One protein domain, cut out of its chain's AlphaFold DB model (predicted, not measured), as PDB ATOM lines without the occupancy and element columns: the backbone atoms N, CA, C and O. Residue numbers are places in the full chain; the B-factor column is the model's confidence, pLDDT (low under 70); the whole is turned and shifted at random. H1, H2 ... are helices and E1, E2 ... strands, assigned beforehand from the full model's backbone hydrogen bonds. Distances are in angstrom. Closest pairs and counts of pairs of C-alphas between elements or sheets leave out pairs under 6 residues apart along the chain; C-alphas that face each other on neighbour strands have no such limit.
ATOM      1  N   SER A 158     166.525  87.371 151.691       74.19
ATOM      2  CA  SER A 158     166.498  86.022 151.128       74.19
ATOM      3  C   SER A 158     165.681  86.054 149.846       74.19
ATOM      4  O   SER A 158     164.587  86.615 149.835       74.19
ATOM      5  N   VAL A 159     166.209  85.474 148.771       79.31
ATOM      6  CA  VAL A 159     165.602  85.562 147.440       79.31
ATOM      7  C   VAL A 159     165.207  84.170 146.959       79.31
ATOM      8  O   VAL A 159     166.018  83.247 146.961       79.31
ATOM      9  N   ILE A 160     163.955  84.034 146.534       87.44
ATOM     10  CA  ILE A 160     163.398  82.860 145.865       87.44
ATOM     11  C   ILE A 160     163.112  83.271 144.421       87.44
ATOM     12  O   ILE A 160     162.231  84.094 144.192       87.44
ATOM     13  N   ASN A 161     163.834  82.707 143.454       88.31
ATOM     14  CA  ASN A 161     163.678  83.049 142.039       88.31
ATOM     15  C   ASN A 161     163.066  81.888 141.261       88.31
ATOM     16  O   ASN A 161     163.667  80.825 141.158       88.31
ATOM     17  N   PHE A 162     161.923  82.101 140.634       89.12
ATOM     18  CA  PHE A 162     161.369  81.198 139.639       89.12
ATOM     19  C   PHE A 162     161.352  81.877 138.282       89.12
ATOM     20  O   PHE A 162     161.144  83.082 138.183       89.12
ATOM     21  N   THR A 163     161.529  81.090 137.231       86.88
ATOM     22  CA  THR A 163     161.306  81.559 135.863       86.88
ATOM     23  C   THR A 163     160.158  80.768 135.246       86.88
ATOM     24  O   THR A 163     160.052  79.555 135.446       86.88
ATOM     25  N   GLY A 164     159.289  81.443 134.500       85.19
ATOM     26  CA  GLY A 164     158.068  80.890 133.930       85.19
ATOM     27  C   GLY A 164     156.880  80.909 134.893       85.19
ATOM     28  O   GLY A 164     156.911  81.477 135.986       85.19
ATOM     29  N   GLN A 165     155.782  80.287 134.461       88.94
ATOM     30  CA  GLN A 165     154.554  80.182 135.251       88.94
ATOM     31  C   GLN A 165     154.828  79.511 136.602       88.94
ATOM     32  O   GLN A 165     155.456  78.451 136.662       88.94
ATOM     33  N   THR A 166     154.347  80.132 137.677       91.69
ATOM     34  CA  THR A 166     154.571  79.675 139.050       91.69
ATOM     35  C   THR A 166     153.252  79.571 139.793       91.69
ATOM     36  O   THR A 166     152.494  80.534 139.914       91.69
ATOM     37  N   PHE A 167     152.984  78.382 140.314       90.81
ATOM     38  CA  PHE A 167     151.758  78.048 141.012       90.81
ATOM     39  C   PHE A 167     152.079  77.528 142.409       90.81
ATOM     40  O   PHE A 167     152.813  76.551 142.554       90.81
ATOM     41  N   MET A 168     151.506  78.154 143.435       88.88
ATOM     42  CA  MET A 168     151.640  77.726 144.825       88.88
ATOM     43  C   MET A 168     150.255  77.559 145.441       88.88
ATOM     44  O   MET A 168     149.484  78.512 145.519       88.88
ATOM     45  N   SER A 169     149.940  76.358 145.905       84.62
ATOM     46  CA  SER A 169     148.688  76.039 146.593       84.62
ATOM     47  C   SER A 169     149.020  75.290 147.874       84.62
ATOM     48  O   SER A 169     149.846  74.388 147.848       84.62
ATOM     49  N   GLY A 170     148.449  75.687 149.012       79.75
ATOM     50  CA  GLY A 170     148.748  75.095 150.323       79.75
ATOM     51  C   GLY A 170     150.221  75.168 150.760       79.75
ATOM     52  O   GLY A 170     150.617  74.438 151.668       79.75
ATOM     53  N   THR A 171     151.041  75.994 150.106       84.50
ATOM     54  CA  THR A 171     152.475  76.151 150.382       84.50
ATOM     55  C   THR A 171     152.696  77.079 151.577       84.50
ATOM     56  O   THR A 171     152.078  78.139 151.653       84.50
ATOM     57  N   THR A 172     153.603  76.737 152.491       86.25
ATOM     58  CA  THR A 172     154.035  77.654 153.560       86.25
ATOM     59  C   THR A 172     155.443  78.157 153.281       86.25
ATOM     60  O   THR A 172     156.352  77.347 153.127       86.25
ATOM     61  N   ILE A 173     155.647  79.473 153.288       87.56
ATOM     62  CA  ILE A 173     156.979  80.085 153.351       87.56
ATOM     63  C   ILE A 173     157.211  80.535 154.793       87.56
ATOM     64  O   ILE A 173     156.387  81.253 155.366       87.56
ATOM     65  N   SER A 174     158.301  80.084 155.406       86.31
ATOM     66  CA  SER A 174     158.609  80.377 156.802       86.31
ATOM     67  C   SER A 174     160.053  80.807 156.986       86.31
ATOM     68  O   SER A 174     160.951  80.160 156.463       86.31
ATOM     69  N   GLY A 175     160.295  81.814 157.821       84.62
ATOM     70  CA  GLY A 175     161.613  81.981 158.432       84.62
ATOM     71  C   GLY A 175     161.925  80.780 159.326       84.62
ATOM     72  O   GLY A 175     161.044  80.310 160.064       84.62
ATOM     73  N   GLU A 176     163.140  80.237 159.232       80.25
ATOM     74  CA  GLU A 176     163.552  79.070 160.022       80.25
ATOM     75  C   GLU A 176     163.737  79.405 161.509       80.25
ATOM     76  O   GLU A 176     163.412  78.582 162.364       80.25
ATOM     77  N   ASP A 177     164.248  80.597 161.831       73.88
ATOM     78  CA  ASP A 177     164.456  81.039 163.212       73.88
ATOM     79  C   ASP A 177     163.222  81.801 163.734       73.88
ATOM     80  O   ASP A 177     163.031  82.972 163.397       73.88
ATOM     81  N   PRO A 178     162.380  81.191 164.590       66.00
ATOM     82  CA  PRO A 178     161.195  81.860 165.120       66.00
ATOM     83  C   PRO A 178     161.537  82.997 166.093       66.00
ATOM     84  O   PRO A 178     160.670  83.810 166.404       66.00
ATOM     85  N   THR A 179     162.777  83.062 166.592       61.28
ATOM     86  CA  THR A 179     163.224  84.081 167.555       61.28
ATOM     87  C   THR A 179     163.766  85.344 166.885       61.28
ATOM     88  O   THR A 179     163.930  86.362 167.554       61.28
ATOM     89  N   LYS A 180     163.989  85.306 165.562       61.31
ATOM     90  CA  LYS A 180     164.477  86.426 164.743       61.31
ATOM     91  C   LYS A 180     163.579  86.648 163.514       61.31
ATOM     92  O   LYS A 180     164.019  86.403 162.395       61.31
ATOM     93  N   PRO A 181     162.335  87.133 163.681       53.00
ATOM     94  CA  PRO A 181     161.378  87.328 162.581       53.00
ATOM     95  C   PRO A 181     161.751  88.439 161.569       53.00
ATOM     96  O   PRO A 181     160.901  88.886 160.804       53.00
ATOM     97  N   ASP A 182     163.003  88.899 161.533       53.72
ATOM     98  CA  ASP A 182     163.461  90.052 160.745       53.72
ATOM     99  C   ASP A 182     163.782  89.734 159.272       53.72
ATOM    100  O   ASP A 182     164.441  90.523 158.591       53.72
ATOM    101  N   GLU A 183     163.309  88.606 158.739       63.34
ATOM    102  CA  GLU A 183     163.596  88.231 157.357       63.34
ATOM    103  C   GLU A 183     162.732  89.026 156.367       63.34
ATOM    104  O   GLU A 183     161.497  88.992 156.386       63.34
ATOM    105  N   TYR A 184     163.422  89.765 155.498       76.50
ATOM    106  CA  TYR A 184     162.877  90.322 154.267       76.50
ATOM    107  C   TYR A 184     163.051  89.255 153.193       76.50
ATOM    108  O   TYR A 184     164.177  88.847 152.900       76.50
ATOM    109  N   VAL A 185     161.944  88.788 152.632       83.06
ATOM    110  CA  VAL A 185     161.950  87.744 151.607       83.06
ATOM    111  C   VAL A 185     161.482  88.346 150.294       83.06
ATOM    112  O   VAL A 185     160.482  89.061 150.259       83.06
ATOM    113  N   GLU A 186     162.192  88.049 149.213       87.62
ATOM    114  CA  GLU A 186     161.773  88.376 147.855       87.62
ATOM    115  C   GLU A 186     161.376  87.088 147.133       87.62
ATOM    116  O   GLU A 186     162.160  86.141 147.052       87.62
ATOM    117  N   LEU A 187     160.139  87.044 146.640       90.62
ATOM    118  CA  LEU A 187     159.645  86.012 145.741       90.62
ATOM    119  C   LEU A 187     159.570  86.606 144.338       90.62
ATOM    120  O   LEU A 187     158.703  87.422 144.034       90.62
ATOM    121  N   ASN A 188     160.476  86.159 143.491       90.50
ATOM    122  CA  ASN A 188     160.692  86.668 142.156       90.50
ATOM    123  C   ASN A 188     160.200  85.634 141.136       90.50
ATOM    124  O   ASN A 188     160.613  84.479 141.181       90.50
ATOM    125  N   VAL A 189     159.327  86.043 140.216       90.75
ATOM    126  CA  VAL A 189     158.884  85.253 139.062       90.75
ATOM    127  C   VAL A 189     159.230  85.991 137.765       90.75
ATOM    128  O   VAL A 189     158.595  86.991 137.430       90.75
ATOM    129  N   ASP A 190     160.240  85.512 137.039       87.31
ATOM    130  CA  ASP A 190     160.655  86.068 135.743       87.31
ATOM    131  C   ASP A 190     159.930  85.372 134.587       87.31
ATOM    132  O   ASP A 190     159.767  84.153 134.593       87.31
ATOM    133  N   GLY A 191     159.505  86.113 133.568       82.31
ATOM    134  CA  GLY A 191     158.935  85.538 132.349       82.31
ATOM    135  C   GLY A 191     157.683  84.670 132.531       82.31
ATOM    136  O   GLY A 191     157.520  83.669 131.829       82.31
ATOM    137  N   GLY A 192     156.806  85.002 133.484       85.94
ATOM    138  CA  GLY A 192     155.661  84.162 133.848       85.94
ATOM    139  C   GLY A 192     154.569  84.884 134.630       85.94
ATOM    140  O   GLY A 192     154.540  86.104 134.716       85.94
ATOM    141  N   SER A 193     153.605  84.140 135.171       92.44
ATOM    142  CA  SER A 193     152.619  84.660 136.131       92.44
ATOM    143  C   SER A 193     152.704  83.887 137.438       92.44
ATOM    144  O   SER A 193     153.086  82.715 137.453       92.44
ATOM    145  N   LEU A 194     152.350  84.553 138.532       94.94
ATOM    146  CA  LEU A 194     152.274  83.961 139.858       94.94
ATOM    147  C   LEU A 194     150.814  83.725 140.235       94.94
ATOM    148  O   LEU A 194     150.010  84.656 140.241       94.94
ATOM    149  N   SER A 195     150.494  82.493 140.617       93.19
ATOM    150  CA  SER A 195     149.216  82.135 141.223       93.19
ATOM    151  C   SER A 195     149.446  81.595 142.632       93.19
ATOM    152  O   SER A 195     149.919  80.468 142.788       93.19
ATOM    153  N   LEU A 196     149.071  82.372 143.647       90.88
ATOM    154  CA  LEU A 196     148.988  81.927 145.040       90.88
ATOM    155  C   LEU A 196     147.545  81.517 145.333       90.88
ATOM    156  O   LEU A 196     146.629  82.319 145.184       90.88
ATOM    157  N   GLN A 197     147.329  80.269 145.725       85.69
ATOM    158  CA  GLN A 197     146.000  79.706 145.944       85.69
ATOM    159  C   GLN A 197     145.775  79.275 147.396       85.69
ATOM    160  O   GLN A 197     146.642  79.410 148.262       85.69
ATOM    161  N   ALA A 198     144.577  78.733 147.628       80.56
ATOM    162  CA  ALA A 198     144.064  78.281 148.906       80.56
ATOM    163  C   ALA A 198     145.125  77.612 149.785       80.56
ATOM    164  O   ALA A 198     145.810  76.679 149.365       80.56
ATOM    165  N   GLY A 199     145.227  78.070 151.033       77.75
ATOM    166  CA  GLY A 199     146.129  77.487 152.023       77.75
ATOM    167  C   GLY A 199     147.581  77.961 151.937       77.75
ATOM    168  O   GLY A 199     148.392  77.466 152.720       77.75
ATOM    169  N   PHE A 200     147.919  78.900 151.044       85.00
ATOM    170  CA  PHE A 200     149.215  79.577 151.080       85.00
ATOM    171  C   PHE A 200     149.407  80.331 152.407       85.00
ATOM    172  O   PHE A 200     148.512  81.055 152.853       85.00
ATOM    173  N   LYS A 201     150.565  80.159 153.053       82.94
ATOM    174  CA  LYS A 201     150.852  80.706 154.389       82.94
ATOM    175  C   LYS A 201     152.236  81.331 154.462       82.94
ATOM    176  O   LYS A 201     153.196  80.822 153.894       82.94
ATOM    177  N   ILE A 202     152.338  82.390 155.259       83.38
ATOM    178  CA  ILE A 202     153.602  83.036 155.615       83.38
ATOM    179  C   ILE A 202     153.784  82.940 157.134       83.38
ATOM    180  O   ILE A 202     152.865  83.260 157.896       83.38
ATOM    181  N   LYS A 203     154.955  82.490 157.596       82.19
ATOM    182  CA  LYS A 203     155.310  82.385 159.024       82.19
ATOM    183  C   LYS A 203     156.692  82.996 159.281       82.19
ATOM    184  O   LYS A 203     157.560  82.921 158.427       82.19
ATOM    185  N   ASN A 204     156.904  83.599 160.452       79.88
ATOM    186  CA  ASN A 204     158.210  84.144 160.874       79.88
ATOM    187  C   ASN A 204     158.899  85.072 159.845       79.88
ATOM    188  O   ASN A 204     160.122  85.138 159.798       79.88
ATOM    189  N   ILE A 205     158.119  85.764 159.010       80.50
ATOM    190  CA  ILE A 205     158.594  86.695 157.980       80.50
ATOM    191  C   ILE A 205     157.872  88.013 158.209       80.50
ATOM    192  O   ILE A 205     156.649  88.032 158.357       80.50
ATOM    193  N   LYS A 206     158.624  89.112 158.231       78.88
ATOM    194  CA  LYS A 206     158.073  90.453 158.446       78.88
ATOM    195  C   LYS A 206     157.581  91.087 157.152       78.88
ATOM    196  O   LYS A 206     156.515  91.695 157.133       78.88
ATOM    197  N   ASN A 207     158.360  90.945 156.083       82.88
ATOM    198  CA  ASN A 207     158.048  91.511 154.778       82.88
ATOM    199  C   ASN A 207     158.298  90.474 153.690       82.88
ATOM    200  O   ASN A 207     159.415  89.968 153.564       82.88
ATOM    201  N   LEU A 208     157.270  90.212 152.890       87.69
ATOM    202  CA  LEU A 208     157.396  89.477 151.638       87.69
ATOM    203  C   LEU A 208     157.195  90.463 150.489       87.69
ATOM    204  O   LEU A 208     156.142  91.088 150.395       87.69
ATOM    205  N   THR A 209     158.176  90.583 149.607       90.44
ATOM    206  CA  THR A 209     158.029  91.319 148.349       90.44
ATOM    207  C   THR A 209     157.869  90.319 147.216       90.44
ATOM    208  O   THR A 209     158.722  89.459 147.019       90.44
ATOM    209  N   ILE A 210     156.774  90.425 146.477       93.19
ATOM    210  CA  ILE A 210     156.483  89.622 145.295       93.19
ATOM    211  C   ILE A 210     156.813  90.462 144.065       93.19
ATOM    212  O   ILE A 210     156.215  91.519 143.876       93.19
ATOM    213  N   ASN A 211     157.716  89.979 143.218       93.25
ATOM    214  CA  ASN A 211     158.094  90.629 141.968       93.25
ATOM    215  C   ASN A 211     157.775  89.710 140.787       93.25
ATOM    216  O   ASN A 211     158.247  88.575 140.759       93.25
ATOM    217  N   VAL A 212     156.999  90.184 139.809       93.88
ATOM    218  CA  VAL A 212     156.614  89.382 138.635       93.88
ATOM    219  C   VAL A 212     156.821  90.159 137.336       93.88
ATOM    220  O   VAL A 212     156.217  91.219 137.144       93.88
ATOM    221  N   LYS A 213     157.639  89.607 136.430       90.25
ATOM    222  CA  LYS A 213     157.918  90.164 135.094       90.25
ATOM    223  C   LYS A 213     157.242  89.384 133.972       90.25
ATOM    224  O   LYS A 213     156.983  88.181 134.083       90.25
ATOM    225  N   LYS A 214     156.951  90.091 132.880       88.69
ATOM    226  CA  LYS A 214     156.518  89.512 131.608       88.69
ATOM    227  C   LYS A 214     157.669  88.749 130.962       88.69
ATOM    228  O   LYS A 214     158.842  88.983 131.243       88.69
ATOM    229  N   ASP A 215     157.319  87.807 130.098       82.44
ATOM    230  CA  ASP A 215     158.294  87.136 129.247       82.44
ATOM    231  C   ASP A 215     158.784  88.051 128.116       82.44
ATOM    232  O   ASP A 215     158.323  89.180 127.935       82.44
ATOM    233  N   LYS A 216     159.747  87.550 127.335       79.19
ATOM    234  CA  LYS A 216     160.338  88.285 126.207       79.19
ATOM    235  C   LYS A 216     159.322  88.640 125.114       79.19
ATOM    236  O   LYS A 216     159.580  89.568 124.351       79.19
ATOM    237  N   ASP A 217     158.195  87.933 125.054       79.62
ATOM    238  CA  ASP A 217     157.107  88.177 124.105       79.62
ATOM    239  C   ASP A 217     156.040  89.131 124.683       79.62
ATOM    240  O   ASP A 217     155.015  89.382 124.045       79.62
ATOM    241  N   GLY A 218     156.252  89.661 125.895       82.19
ATOM    242  CA  GLY A 218     155.326  90.555 126.587       82.19
ATOM    243  C   GLY A 218     154.112  89.855 127.204       82.19
ATOM    244  O   GLY A 218     153.134  90.529 127.540       82.19
ATOM    245  N   LYS A 219     154.131  88.526 127.354       83.94
ATOM    246  CA  LYS A 219     153.057  87.743 127.983       83.94
ATOM    247  C   LYS A 219     153.367  87.474 129.456       83.94
ATOM    248  O   LYS A 219     154.512  87.487 129.895       83.94
ATOM    249  N   GLY A 220     152.327  87.199 130.240       87.00
ATOM    250  CA  GLY A 220     152.461  86.976 131.681       87.00
ATOM    251  C   GLY A 220     152.565  88.287 132.464       87.00
ATOM    252  O   GLY A 220     151.839  89.231 132.171       87.00
ATOM    253  N   GLY A 221     153.411  88.328 133.494       90.81
ATOM    254  CA  GLY A 221     153.532  89.464 134.413       90.81
ATOM    255  C   GLY A 221     152.433  89.541 135.477       90.81
ATOM    256  O   GLY A 221     152.416  90.485 136.261       90.81
ATOM    257  N   ASN A 222     151.500  88.585 135.500       95.75
ATOM    258  CA  ASN A 222     150.284  88.679 136.301       95.75
ATOM    259  C   ASN A 222     150.461  88.074 137.693       95.75
ATOM    260  O   ASN A 222     151.117  87.043 137.858       95.75
ATOM    261  N   VAL A 223     149.788  88.668 138.674       96.88
ATOM    262  CA  VAL A 223     149.692  88.159 140.044       96.88
ATOM    263  C   VAL A 223     148.237  87.843 140.353       96.88
ATOM    264  O   VAL A 223     147.375  88.722 140.346       96.88
ATOM    265  N   TYR A 224     147.964  86.579 140.653       95.06
ATOM    266  CA  TYR A 224     146.666  86.097 141.103       95.06
ATOM    267  C   TYR A 224     146.799  85.518 142.510       95.06
ATOM    268  O   TYR A 224     147.627  84.637 142.740       95.06
ATOM    269  N   ILE A 225     145.999  86.010 143.454       92.50
ATOM    270  CA  ILE A 225     146.043  85.583 144.854       92.50
ATOM    271  C   ILE A 225     144.639  85.229 145.339       92.50
ATOM    272  O   ILE A 225     143.727  86.057 145.342       92.50
ATOM    273  N   ASP A 226     144.487  84.007 145.829       88.50
ATOM    274  CA  ASP A 226     143.307  83.535 146.538       88.50
ATOM    275  C   ASP A 226     143.733  82.781 147.799       88.50
ATOM    276  O   ASP A 226     144.116  81.616 147.746       88.50
ATOM    277  N   CYS A 227     143.686  83.443 148.952       73.00
ATOM    278  CA  CYS A 227     144.204  82.868 150.190       73.00
ATOM    279  C   CYS A 227     143.241  81.877 150.863       73.00
ATOM    280  O   CYS A 227     143.675  81.083 151.703       73.00
ATOM    281  N   LEU A 228     141.942  81.922 150.533       70.94
ATOM    282  CA  LEU A 228     140.846  81.334 151.321       70.94
ATOM    283  C   LEU A 228     141.009  81.552 152.856       70.94
ATOM    284  O   LEU A 228     141.759  82.416 153.304       70.94
ATOM    285  N   ILE A 229     140.227  80.823 153.662       56.50
ATOM    286  CA  ILE A 229     139.867  81.019 155.089       56.50
ATOM    287  C   ILE A 229     140.993  81.496 156.041       56.50
ATOM    288  O   ILE A 229     140.695  82.179 157.020       56.50
ATOM    289  N   ASP A 230     142.266  81.192 155.773       58.19
ATOM    290  CA  ASP A 230     143.384  81.527 156.669       58.19
ATOM    291  C   ASP A 230     144.063  82.888 156.387       58.19
ATOM    292  O   ASP A 230     144.829  83.336 157.240       58.19
ATOM    293  N   ALA A 231     143.733  83.550 155.260       59.50
ATOM    294  CA  ALA A 231     144.295  84.807 154.733       59.50
ATOM    295  C   ALA A 231     145.841  84.851 154.646       59.50
ATOM    296  O   ALA A 231     146.559  84.500 155.577       59.50
ATOM    297  N   CYS A 232     146.397  85.340 153.529       65.50
ATOM    298  CA  CYS A 232     147.834  85.215 153.224       65.50
ATOM    299  C   CYS A 232     148.795  85.965 154.183       65.50
ATOM    300  O   CYS A 232     149.986  86.020 153.909       65.50
ATOM    301  N   GLY A 233     148.350  86.519 155.317       58.16
ATOM    302  CA  GLY A 233     149.225  87.259 156.237       58.16
ATOM    303  C   GLY A 233     148.645  87.640 157.604       58.16
ATOM    304  O   GLY A 233     149.201  88.500 158.281       58.16
ATOM    305  N   THR A 234     147.537  87.054 158.067       47.97
ATOM    306  CA  THR A 234     146.739  87.672 159.155       47.97
ATOM    307  C   THR A 234     146.885  87.095 160.564       47.97
ATOM    308  O   THR A 234     146.182  87.565 161.454       47.97
ATOM    309  N   ARG A 235     147.804  86.158 160.846       49.31
ATOM    310  CA  ARG A 235     148.120  85.802 162.255       49.31
ATOM    311  C   ARG A 235     149.406  86.414 162.815       49.31
ATOM    312  O   ARG A 235     149.492  86.538 164.029       49.31
ATOM    313  N   ASN A 236     150.347  86.853 161.972       51.31
ATOM    314  CA  ASN A 236     151.711  87.185 162.421       51.31
ATOM    315  C   ASN A 236     152.229  88.584 162.018       51.31
ATOM    316  O   ASN A 236     153.388  88.883 162.278       51.31
ATOM    317  N   GLY A 237     151.410  89.449 161.401       61.78
ATOM    318  CA  GLY A 237     151.815  90.832 161.090       61.78
ATOM    319  C   GLY A 237     152.773  90.993 159.900       61.78
ATOM    320  O   GLY A 237     153.446  92.016 159.812       61.78
ATOM    321  N   ALA A 238     152.833  90.009 158.994       73.12
ATOM    322  CA  ALA A 238     153.620  90.104 157.768       73.12
ATOM    323  C   ALA A 238     152.954  91.059 156.764       73.12
ATOM    324  O   ALA A 238     151.749  90.950 156.518       73.12
ATOM    325  N   VAL A 239     153.731  91.958 156.161       82.56
ATOM    326  CA  VAL A 239     153.275  92.840 155.077       82.56
ATOM    327  C   VAL A 239     153.710  92.246 153.738       82.56
ATOM    328  O   VAL A 239     154.897  91.989 153.526       82.56
ATOM    329  N   ILE A 240     152.751  92.017 152.833       89.00
ATOM    330  CA  ILE A 240     153.035  91.572 151.461       89.00
ATOM    331  C   ILE A 240     153.037  92.785 150.533       89.00
ATOM    332  O   ILE A 240     152.005  93.433 150.361       89.00
ATOM    333  N   ASN A 241     154.178  93.069 149.915       91.75
ATOM    334  CA  ASN A 241     154.301  94.052 148.843       91.75
ATOM    335  C   ASN A 241     154.295  93.335 147.492       91.75
ATOM    336  O   ASN A 241     154.846  92.242 147.376       91.75
ATOM    337  N   ILE A 242     153.681  93.936 146.475       93.81
ATOM    338  CA  ILE A 242     153.549  93.341 145.141       93.81
ATOM    339  C   ILE A 242     154.021  94.344 144.098       93.81
ATOM    340  O   ILE A 242     153.520  95.464 144.052       93.81
ATOM    341  N   ASN A 243     154.919  93.907 143.224       94.88
ATOM    342  CA  ASN A 243     155.319  94.610 142.019       94.88
ATOM    343  C   ASN A 243     155.080  93.679 140.819       94.88
ATOM    344  O   ASN A 243     155.671  92.601 140.733       94.88
ATOM    345  N   ALA A 244     154.205  94.078 139.900       95.44
ATOM    346  CA  ALA A 244     153.806  93.267 138.753       95.44
ATOM    347  C   ALA A 244     153.862  94.085 137.456       95.44
ATOM    348  O   ALA A 244     153.297  95.173 137.383       95.44
ATOM    349  N   GLU A 245     154.504  93.559 136.411       93.75
ATOM    350  CA  GLU A 245     154.441  94.158 135.064       93.75
ATOM    351  C   GLU A 245     153.072  93.970 134.387       93.75
ATOM    352  O   GLU A 245     152.709  94.737 133.493       93.75
ATOM    353  N   GLY A 246     152.327  92.937 134.783       94.44
ATOM    354  CA  GLY A 246     150.942  92.687 134.392       94.44
ATOM    355  C   GLY A 246     149.957  93.114 135.481       94.44
ATOM    356  O   GLY A 246     150.246  93.997 136.295       94.44
ATOM    357  N   TYR A 247     148.781  92.487 135.504       97.00
ATOM    358  CA  TYR A 247     147.714  92.829 136.450       97.00
ATOM    359  C   TYR A 247     147.891  92.187 137.832       97.00
ATOM    360  O   TYR A 247     148.577  91.173 137.990       97.00
ATOM    361  N   VAL A 248     147.185  92.725 138.831       97.88
ATOM    362  CA  VAL A 248     147.074  92.136 140.176       97.88
ATOM    363  C   VAL A 248     145.609  91.847 140.507       97.88
ATOM    364  O   VAL A 248     144.779  92.754 140.540       97.88
ATOM    365  N   HIS A 249     145.277  90.588 140.795       97.06
ATOM    366  CA  HIS A 249     143.933  90.160 141.187       97.06
ATOM    367  C   HIS A 249     143.971  89.400 142.515       97.06
ATOM    368  O   HIS A 249     144.550  88.317 142.593       97.06
ATOM    369  N   ILE A 250     143.335  89.952 143.549       94.38
ATOM    370  CA  ILE A 250     143.283  89.360 144.890       94.38
ATOM    371  C   ILE A 250     141.826  89.091 145.261       94.38
ATOM    372  O   ILE A 250     141.025  90.024 145.385       94.38
ATOM    373  N   ILE A 251     141.474  87.816 145.431       90.81
ATOM    374  CA  ILE A 251     140.084  87.397 145.644       90.81
ATOM    375  C   ILE A 251     139.699  87.405 147.117       90.81
ATOM    376  O   ILE A 251     138.652  87.942 147.458       90.81
ATOM    377  N   ASN A 252     140.500  86.799 147.993       84.81
ATOM    378  CA  ASN A 252     140.109  86.575 149.384       84.81
ATOM    379  C   ASN A 252     141.224  86.940 150.358       84.81
ATOM    380  O   ASN A 252     142.255  86.270 150.368       84.81
ATOM    381  N   GLY A 253     140.938  87.908 151.235       71.75
ATOM    382  CA  GLY A 253     141.640  88.176 152.492       71.75
ATOM    383  C   GLY A 253     143.132  88.523 152.392       71.75
ATOM    384  O   GLY A 253     143.793  88.335 151.380       71.75
ATOM    385  N   GLY A 254     143.685  89.027 153.495       77.50
ATOM    386  CA  GLY A 254     145.110  89.342 153.626       77.50
ATOM    387  C   GLY A 254     145.386  90.824 153.866       77.50
ATOM    388  O   GLY A 254     144.562  91.690 153.566       77.50
ATOM    389  N   ASN A 255     146.557  91.085 154.446       82.44
ATOM    390  CA  ASN A 255     147.106  92.422 154.616       82.44
ATOM    391  C   ASN A 255     148.247  92.598 153.613       82.44
ATOM    392  O   ASN A 255     149.233  91.860 153.642       82.44
ATOM    393  N   PHE A 256     148.096  93.582 152.747       89.44
ATOM    394  CA  PHE A 256     149.048  93.959 151.722       89.44
ATOM    395  C   PHE A 256     149.551  95.368 152.028       89.44
ATOM    396  O   PHE A 256     148.804  96.213 152.522       89.44
ATOM    397  N   GLY A 257     150.830  95.603 151.765       90.62
ATOM    398  CA  GLY A 257     151.438  96.923 151.852       90.62
ATOM    399  C   GLY A 257     151.206  97.672 150.550       90.62
ATOM    400  O   GLY A 257     150.075  98.022 150.200       90.62
ATOM    401  N   ASN A 258     152.291  97.879 149.811       92.12
ATOM    402  CA  ASN A 258     152.274  98.536 148.513       92.12
ATOM    403  C   ASN A 258     151.994  97.532 147.389       92.12
ATOM    404  O   ASN A 258     152.650  96.492 147.299       92.12
ATOM    405  N   ILE A 259     151.054  97.873 146.511       94.88
ATOM    406  CA  ILE A 259     150.742  97.141 145.283       94.88
ATOM    407  C   ILE A 259     151.039  98.061 144.099       94.88
ATOM    408  O   ILE A 259     150.382  99.087 143.940       94.88
ATOM    409  N   SER A 260     152.000  97.674 143.268       94.81
ATOM    410  CA  SER A 260     152.381  98.357 142.032       94.81
ATOM    411  C   SER A 260     152.104  97.445 140.840       94.81
ATOM    412  O   SER A 260     152.599  96.318 140.796       94.81
ATOM    413  N   SER A 261     151.322  97.921 139.870       95.50
ATOM    414  CA  SER A 261     150.941  97.151 138.680       95.50
ATOM    415  C   SER A 261     151.120  97.956 137.394       95.50
ATOM    416  O   SER A 261     150.671  99.098 137.288       95.50
ATOM    417  N   GLY A 262     151.734  97.330 136.390       93.00
ATOM    418  CA  GLY A 262     151.802  97.843 135.021       93.00
ATOM    419  C   GLY A 262     150.462  97.797 134.273       93.00
ATOM    420  O   GLY A 262     150.357  98.358 133.186       93.00
ATOM    421  N   GLU A 263     149.435  97.162 134.845       95.00
ATOM    422  CA  GLU A 263     148.078  97.072 134.297       95.00
ATOM    423  C   GLU A 263     147.045  97.368 135.402       95.00
ATOM    424  O   GLU A 263     147.222  98.311 136.171       95.00
ATOM    425  N   TRP A 264     145.929  96.637 135.452       97.50
ATOM    426  CA  TRP A 264     144.837  96.865 136.398       97.50
ATOM    427  C   TRP A 264     145.049  96.146 137.739       97.50
ATOM    428  O   TRP A 264     145.738  95.127 137.832       97.50
ATOM    429  N   VAL A 265     144.389  96.648 138.786       98.44
ATOM    430  CA  VAL A 265     144.359  96.038 140.125       98.44
ATOM    431  C   VAL A 265     142.917  95.769 140.542       98.44
ATOM    432  O   VAL A 265     142.078  96.667 140.524       98.44
ATOM    433  N   LYS A 266     142.610  94.538 140.957       98.12
ATOM    434  CA  LYS A 266     141.276  94.148 141.432       98.12
ATOM    435  C   LYS A 266     141.353  93.448 142.782       98.12
ATOM    436  O   LYS A 266     141.973  92.392 142.896       98.12
ATOM    437  N   LEU A 267     140.686  94.019 143.779       96.31
ATOM    438  CA  LEU A 267     140.576  93.499 145.140       96.31
ATOM    439  C   LEU A 267     139.110  93.156 145.442       96.31
ATOM    440  O   LEU A 267     138.234  94.000 145.248       96.31
ATOM    441  N   LEU A 268     138.839  91.937 145.912       93.19
ATOM    442  CA  LEU A 268     137.476  91.451 146.161       93.19
ATOM    443  C   LEU A 268     137.170  91.294 147.658       93.19
ATOM    444  O   LEU A 268     136.935  92.270 148.347       93.19
ATOM    445  N   THR A 269     137.120  90.092 148.209       91.12
ATOM    446  CA  THR A 269     136.554  89.838 149.536       91.12
ATOM    447  C   THR A 269     137.521  90.219 150.662       91.12
ATOM    448  O   THR A 269     138.485  89.497 150.931       91.12
ATOM    449  N   ASN A 270     137.225  91.309 151.383       88.62
ATOM    450  CA  ASN A 270     137.924  91.744 152.607       88.62
ATOM    451  C   ASN A 270     139.462  91.866 152.489       88.62
ATOM    452  O   ASN A 270     140.188  91.583 153.449       88.62
ATOM    453  N   VAL A 271     139.979  92.281 151.333       89.88
ATOM    454  CA  VAL A 271     141.415  92.521 151.136       89.88
ATOM    455  C   VAL A 271     141.784  93.893 151.692       89.88
ATOM    456  O   VAL A 271     141.064  94.865 151.466       89.88
ATOM    457  N   LYS A 272     142.902  94.003 152.415       90.62
ATOM    458  CA  LYS A 272     143.417  95.290 152.904       90.62
ATOM    459  C   LYS A 272     144.746  95.600 152.236       90.62
ATOM    460  O   LYS A 272     145.660  94.793 152.346       90.62
ATOM    461  N   ALA A 273     144.855  96.756 151.596       92.06
ATOM    462  CA  ALA A 273     146.089  97.294 151.037       92.06
ATOM    463  C   ALA A 273     146.440  98.635 151.704       92.06
ATOM    464  O   ALA A 273     145.549  99.367 152.139       92.06
ATOM    465  N   GLU A 274     147.721  98.992 151.771       91.75
ATOM    466  CA  GLU A 274     148.129 100.345 152.160       91.75
ATOM    467  C   GLU A 274     148.032 101.277 150.952       91.75
ATOM    468  O   GLU A 274     147.182 102.167 150.923       91.75
ATOM    469  N   ASN A 275     148.833 101.032 149.915       93.25
ATOM    470  CA  ASN A 275     148.874 101.876 148.723       93.25
ATOM    471  C   ASN A 275     148.721 101.042 147.454       93.25
ATOM    472  O   ASN A 275     149.364 100.002 147.308       93.25
ATOM    473  N   ILE A 276     147.908 101.525 146.516       95.62
ATOM    474  CA  ILE A 276     147.725 100.923 145.194       95.62
ATOM    475  C   ILE A 276     148.174 101.925 144.138       95.62
ATOM    476  O   ILE A 276     147.630 103.026 144.049       95.62
ATOM    477  N   LYS A 277     149.144 101.517 143.323       94.75
ATOM    478  CA  LYS A 277     149.626 102.229 142.143       94.75
ATOM    479  C   LYS A 277     149.408 101.355 140.915       94.75
ATOM    480  O   LYS A 277     149.901 100.230 140.863       94.75
ATOM    481  N   ALA A 278     148.675 101.859 139.932       94.44
ATOM    482  CA  ALA A 278     148.343 101.101 138.730       94.44
ATOM    483  C   ALA A 278     148.416 101.981 137.480       94.44
ATOM    484  O   ALA A 278     148.088 103.162 137.528       94.44
ATOM    485  N   ILE A 279     148.813 101.413 136.344       92.75
ATOM    486  CA  ILE A 279     148.632 102.090 135.049       92.75
ATOM    487  C   ILE A 279     147.195 101.865 134.543       92.75
ATOM    488  O   ILE A 279     146.598 102.747 133.935       92.75
ATOM    489  N   GLY A 280     146.611 100.697 134.807       93.44
ATOM    490  CA  GLY A 280     145.235 100.356 134.447       93.44
ATOM    491  C   GLY A 280     144.225 100.597 135.568       93.44
ATOM    492  O   GLY A 280     144.544 101.116 136.635       93.44
ATOM    493  N   ASP A 281     142.980 100.195 135.326       97.31
ATOM    494  CA  ASP A 281     141.858 100.419 136.244       97.31
ATOM    495  C   ASP A 281     142.080  99.796 137.635       97.31
ATOM    496  O   ASP A 281     142.707  98.745 137.780       97.31
ATOM    497  N   VAL A 282     141.518 100.421 138.671       98.44
ATOM    498  CA  VAL A 282     141.535  99.900 140.044       98.44
ATOM    499  C   VAL A 282     140.111  99.620 140.510       98.44
ATOM    500  O   VAL A 282     139.265 100.512 140.526       98.44
ATOM    501  N   THR A 283     139.840  98.380 140.919       98.38
ATOM    502  CA  THR A 283     138.531  97.957 141.432       98.38
ATOM    503  C   THR A 283     138.638  97.376 142.836       98.38
ATOM    504  O   THR A 283     139.387  96.424 143.049       98.38
ATOM    505  N   LEU A 284     137.845  97.896 143.772       97.69
ATOM    506  CA  LEU A 284     137.651  97.337 145.114       97.69
ATOM    507  C   LEU A 284     136.170  96.969 145.290       97.69
ATOM    508  O   LEU A 284     135.292  97.787 145.009       97.69
ATOM    509  N   SER A 285     135.872  95.768 145.779       95.62
ATOM    510  CA  SER A 285     134.502  95.357 146.123       95.62
ATOM    511  C   SER A 285     134.439  94.642 147.473       95.62
ATOM    512  O   SER A 285     135.460  94.528 148.144       95.62
ATOM    513  N   LEU A 286     133.253  94.186 147.894       94.06
ATOM    514  CA  LEU A 286     133.053  93.216 148.986       94.06
ATOM    515  C   LEU A 286     133.868  93.504 150.268       94.06
ATOM    516  O   LEU A 286     134.536  92.624 150.821       94.06
ATOM    517  N   GLY A 287     133.827  94.752 150.739       91.81
ATOM    518  CA  GLY A 287     134.506  95.178 151.968       91.81
ATOM    519  C   GLY A 287     136.027  95.375 151.871       91.81
ATOM    520  O   GLY A 287     136.666  95.603 152.904       91.81
ATOM    521  N   SER A 288     136.626  95.296 150.676       94.38
ATOM    522  CA  SER A 288     138.054  95.584 150.469       94.38
ATOM    523  C   SER A 288     138.424  97.037 150.751       94.38
ATOM    524  O   SER A 288     137.639  97.957 150.518       94.38
ATOM    525  N   LYS A 289     139.648  97.254 151.241       94.31
ATOM    526  CA  LYS A 289     140.134  98.552 151.722       94.31
ATOM    527  C   LYS A 289     141.515  98.893 151.166       94.31
ATOM    528  O   LYS A 289     142.380  98.024 151.116       94.31
ATOM    529  N   ALA A 290     141.735 100.165 150.853       95.31
ATOM    530  CA  ALA A 290     143.047 100.763 150.595       95.31
ATOM    531  C   ALA A 290     143.224 102.050 151.428       95.31
ATOM    532  O   ALA A 290     142.227 102.639 151.843       95.31
ATOM    533  N   GLN A 291     144.446 102.528 151.682       93.06
ATOM    534  CA  GLN A 291     144.620 103.915 152.147       93.06
ATOM    535  C   GLN A 291     144.665 104.859 150.949       93.06
ATOM    536  O   GLN A 291     143.816 105.738 150.838       93.06
ATOM    537  N   ASN A 292     145.592 104.650 150.016       94.38
ATOM    538  CA  ASN A 292     145.744 105.518 148.849       94.38
ATOM    539  C   ASN A 292     145.631 104.718 147.551       94.38
ATOM    540  O   ASN A 292     146.222 103.643 147.427       94.38
ATOM    541  N   ILE A 293     144.887 105.254 146.584       95.56
ATOM    542  CA  ILE A 293     144.775 104.705 145.232       95.56
ATOM    543  C   ILE A 293     145.205 105.773 144.234       95.56
ATOM    544  O   ILE A 293     144.627 106.859 144.186       95.56
ATOM    545  N   SER A 294     146.184 105.413 143.416       93.56
ATOM    546  CA  SER A 294     146.789 106.245 142.388       93.56
ATOM    547  C   SER A 294     146.816 105.479 141.074       93.56
ATOM    548  O   SER A 294     147.467 104.437 140.981       93.56
ATOM    549  N   THR A 295     146.106 105.960 140.055       93.06
ATOM    550  CA  THR A 295     146.054 105.255 138.767       93.06
ATOM    551  C   THR A 295     145.852 106.166 137.557       93.06
ATOM    552  O   THR A 295     145.282 107.246 137.679       93.06
ATOM    553  N   ASP A 296     146.302 105.735 136.373       90.31
ATOM    554  CA  ASP A 296     145.882 106.349 135.103       90.31
ATOM    555  C   ASP A 296     144.510 105.835 134.639       90.31
ATOM    556  O   ASP A 296     143.843 106.469 133.825       90.31
ATOM    557  N   GLY A 297     144.086 104.667 135.115       92.44
ATOM    558  CA  GLY A 297     142.809 104.034 134.809       92.44
ATOM    559  C   GLY A 297     141.630 104.590 135.606       92.44
ATOM    560  O   GLY A 297     141.755 105.500 136.427       92.44
ATOM    561  N   ASN A 298     140.455 104.017 135.370       96.69
ATOM    562  CA  ASN A 298     139.262 104.299 136.160       96.69
ATOM    563  C   ASN A 298     139.384 103.701 137.566       96.69
ATOM    564  O   ASN A 298     140.013 102.660 137.765       96.69
ATOM    565  N   ILE A 299     138.717 104.319 138.535       98.25
ATOM    566  CA  ILE A 299     138.595 103.791 139.896       98.25
ATOM    567  C   ILE A 299     137.140 103.380 140.137       98.25
ATOM    568  O   ILE A 299     136.232 104.202 140.019       98.25
ATOM    569  N   SER A 300     136.902 102.127 140.526       98.25
ATOM    570  CA  SER A 300     135.569 101.614 140.863       98.25
ATOM    571  C   SER A 300     135.560 100.968 142.246       98.25
ATOM    572  O   SER A 300     136.113  99.887 142.444       98.25
ATOM    573  N   LEU A 301     134.899 101.605 143.210       98.25
ATOM    574  CA  LEU A 301     134.661 101.044 144.540       98.25
ATOM    575  C   LEU A 301     133.197 100.625 144.638       98.25
ATOM    576  O   LEU A 301     132.293 101.401 144.312       98.25
ATOM    577  N   THR A 302     132.954  99.404 145.105       96.69
ATOM    578  CA  THR A 302     131.604  98.846 145.236       96.69
ATOM    579  C   THR A 302     131.416  98.078 146.545       96.69
ATOM    580  O   THR A 302     132.392  97.691 147.179       96.69
ATOM    581  N   GLU A 303     130.168  97.855 146.960       95.75
ATOM    582  CA  GLU A 303     129.790  96.851 147.975       95.75
ATOM    583  C   GLU A 303     130.616  96.929 149.276       95.75
ATOM    584  O   GLU A 303     131.261  95.967 149.699       95.75
ATOM    585  N   GLY A 304     130.618  98.099 149.920       92.75
ATOM    586  CA  GLY A 304     131.339  98.306 151.182       92.75
ATOM    587  C   GLY A 304     132.842  98.568 151.044       92.75
ATOM    588  O   GLY A 304     133.551  98.544 152.050       92.75
ATOM    589  N   GLY A 305     133.345  98.790 149.825       94.25
ATOM    590  CA  GLY A 305     134.737  99.176 149.590       94.25
ATOM    591  C   GLY A 305     135.132 100.479 150.300       94.25
ATOM    592  O   GLY A 305     134.302 101.370 150.498       94.25
ATOM    593  N   TYR A 306     136.411 100.604 150.659       95.44
ATOM    594  CA  TYR A 306     136.960 101.786 151.334       95.44
ATOM    595  C   TYR A 306     138.286 102.245 150.719       95.44
ATOM    596  O   TYR A 306     139.161 101.420 150.454       95.44
ATOM    597  N   ALA A 307     138.474 103.555 150.575       95.50
ATOM    598  CA  ALA A 307     139.783 104.149 150.296       95.50
ATOM    599  C   ALA A 307     139.924 105.519 150.963       95.50
ATOM    600  O   ALA A 307     139.006 106.322 150.867       95.50
ATOM    601  N   ILE A 501     156.397 103.042 139.329       80.06
ATOM    602  CA  ILE A 501     156.061 101.669 138.922       80.06
ATOM    603  C   ILE A 501     157.208 101.085 138.085       80.06
ATOM    604  O   ILE A 501     157.645  99.966 138.337       80.06
ATOM    605  N   GLN A 502     157.730 101.849 137.123       81.44
ATOM    606  CA  GLN A 502     158.860 101.452 136.285       81.44
ATOM    607  C   GLN A 502     160.130 101.243 137.104       81.44
ATOM    608  O   GLN A 502     160.816 100.257 136.880       81.44
ATOM    609  N   GLU A 503     160.422 102.107 138.072       79.62
ATOM    610  CA  GLU A 503     161.542 101.953 139.000       79.62
ATOM    611  C   GLU A 503     161.388 100.671 139.829       79.62
ATOM    612  O   GLU A 503     162.316  99.862 139.893       79.62
ATOM    613  N   ALA A 504     160.201 100.428 140.396       74.44
ATOM    614  CA  ALA A 504     159.916  99.200 141.137       74.44
ATOM    615  C   ALA A 504     160.094  97.937 140.273       74.44
ATOM    616  O   ALA A 504     160.575  96.923 140.769       74.44
ATOM    617  N   ILE A 505     159.748  98.007 138.983       74.50
ATOM    618  CA  ILE A 505     159.909  96.924 138.001       74.50
ATOM    619  C   ILE A 505     161.370  96.752 137.549       74.50
ATOM    620  O   ILE A 505     161.884  95.632 137.469       74.50
ATOM    621  N   GLN A 506     162.073  97.843 137.255       73.31
ATOM    622  CA  GLN A 506     163.464  97.821 136.796       73.31
ATOM    623  C   GLN A 506     164.402  97.301 137.884       73.31
ATOM    624  O   GLN A 506     165.304  96.523 137.580       73.31
ATOM    625  N   ASN A 507     164.135  97.646 139.145       70.19
ATOM    626  CA  ASN A 507     164.918  97.203 140.296       70.19
ATOM    627  C   ASN A 507     164.718  95.719 140.655       70.19
ATOM    628  O   ASN A 507     165.413  95.211 141.534       70.19
ATOM    629  N   MET A 508     163.798  95.004 139.997       73.44
ATOM    630  CA  MET A 508     163.645  93.564 140.198       73.44
ATOM    631  C   MET A 508     164.833  92.807 139.581       73.44
ATOM    632  O   MET A 508     165.018  92.818 138.355       73.44
ATOM    633  N   THR A 509     165.599  92.105 140.414       65.31
ATOM    634  CA  THR A 509     166.743  91.287 140.000       65.31
ATOM    635  C   THR A 509     166.382  89.801 139.985       65.31
ATOM    636  O   THR A 509     165.925  89.237 140.974       65.31
ATOM    637  N   PHE A 510     166.612  89.151 138.844       67.69
ATOM    638  CA  PHE A 510     166.364  87.724 138.641       67.69
ATOM    639  C   PHE A 510     167.683  87.091 138.204       67.69
ATOM    640  O   PHE A 510     168.109  87.243 137.060       67.69
ATOM    641  N   GLU A 511     168.400  86.454 139.128       63.12
ATOM    642  CA  GLU A 511     169.741  85.924 138.851       63.12
ATOM    643  C   GLU A 511     169.908  84.488 139.344       63.12
ATOM    644  O   GLU A 511     170.793  84.176 140.133       63.12
TER     645      GLU A 511
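AT A GLANCE: This is residues 158 to 307 and 501 to 511 of the 924 residues of an uncharacterized protein of Acinetobacter sp. DSM 11652 (UniProt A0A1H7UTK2). The chain winds in stacked turns, a solenoid whose two long sides are parallel sheets face to face: E1 E4 E7 E9 E11 E13 E15 on one side and E2 E5 E8 E10 E12 E14 E16 on the other. The first two turns add a short third side, the pair E3 and E6, and the short helix H1 packs across the outside of the first sheet at E9 and E11. The printed part has 161 residues with sixteen named strands, E1 to E16 in order, followed by one named helix, H1; the class is mostly strand. It is compact, with a radius of gyration of the C-alphas of 14.7 A and spans of 43 by 37 by 24 A.

IN THESE COORDINATES: E1 is residues 158 to 163, beginning at C-alpha 158 (166.498, 86.022, 151.128). E2 is 166 to 168, E3 172 to 175, E4 184 to 190, 19.1 A long, E5 194 to 196 and E6 201 to 203. E7 is 207 to 212, E8 223 to 225, E9 239 to 244 and E10 248 to 252. E11 is 255 to 261, 17.1 A long, E12 265 to 269, E13 272 to 278, E14 282 to 284 and E15 289 to 295. E16, residues 299 to 302, ends at C-alpha 302 (131.604, 98.846, 145.236). H1 is residues 501 to 506, ending at C-alpha 506 (163.464, 97.821, 136.796).

HOW THE PARTS SIT: The sheet from E1 to E15 is twisted. Its edge strands are E1 and E15; between the parallel neighbours E1 and E4, N 160 and O 186 are 2.8 A apart, within hydrogen-bond range. In the sheet from E2 to E16, N 250 of E10 and O 266 of E12 are 2.9 A apart, within that range. The two sheets form a sandwich, two sheets face to face, their facing parts 10.0 A centre to centre and their strands at 37 degrees. E3 and E6 are parallel neighbours, with N 173 and O 201 at 2.9 A. H1 is on the first sheet at a height of 8.3 A, only just over E9 and E11 with 3 of its 6 C-alphas on each. It runs across the strands, at 83 degrees to E9 on the local plane; the closest C-alphas of H1 and E11 are those of Ile 501 and Ser 260, 5.8 A. In H1 every O i to N i+4 pair is within hydrogen-bond range.

THE WHOLE: The two C-alphas farthest apart are those of Thr 179 and Asn 298, 44.4 A. Residues 308 to 500 are not printed; C-alphas 307 and 501 are 20.0 A apart across the cut. The link from E8 to E9 is long, with 13 residues. The model's pLDDT is under 70 at residues 178 to 183, 229 to 237 and 509 to 511.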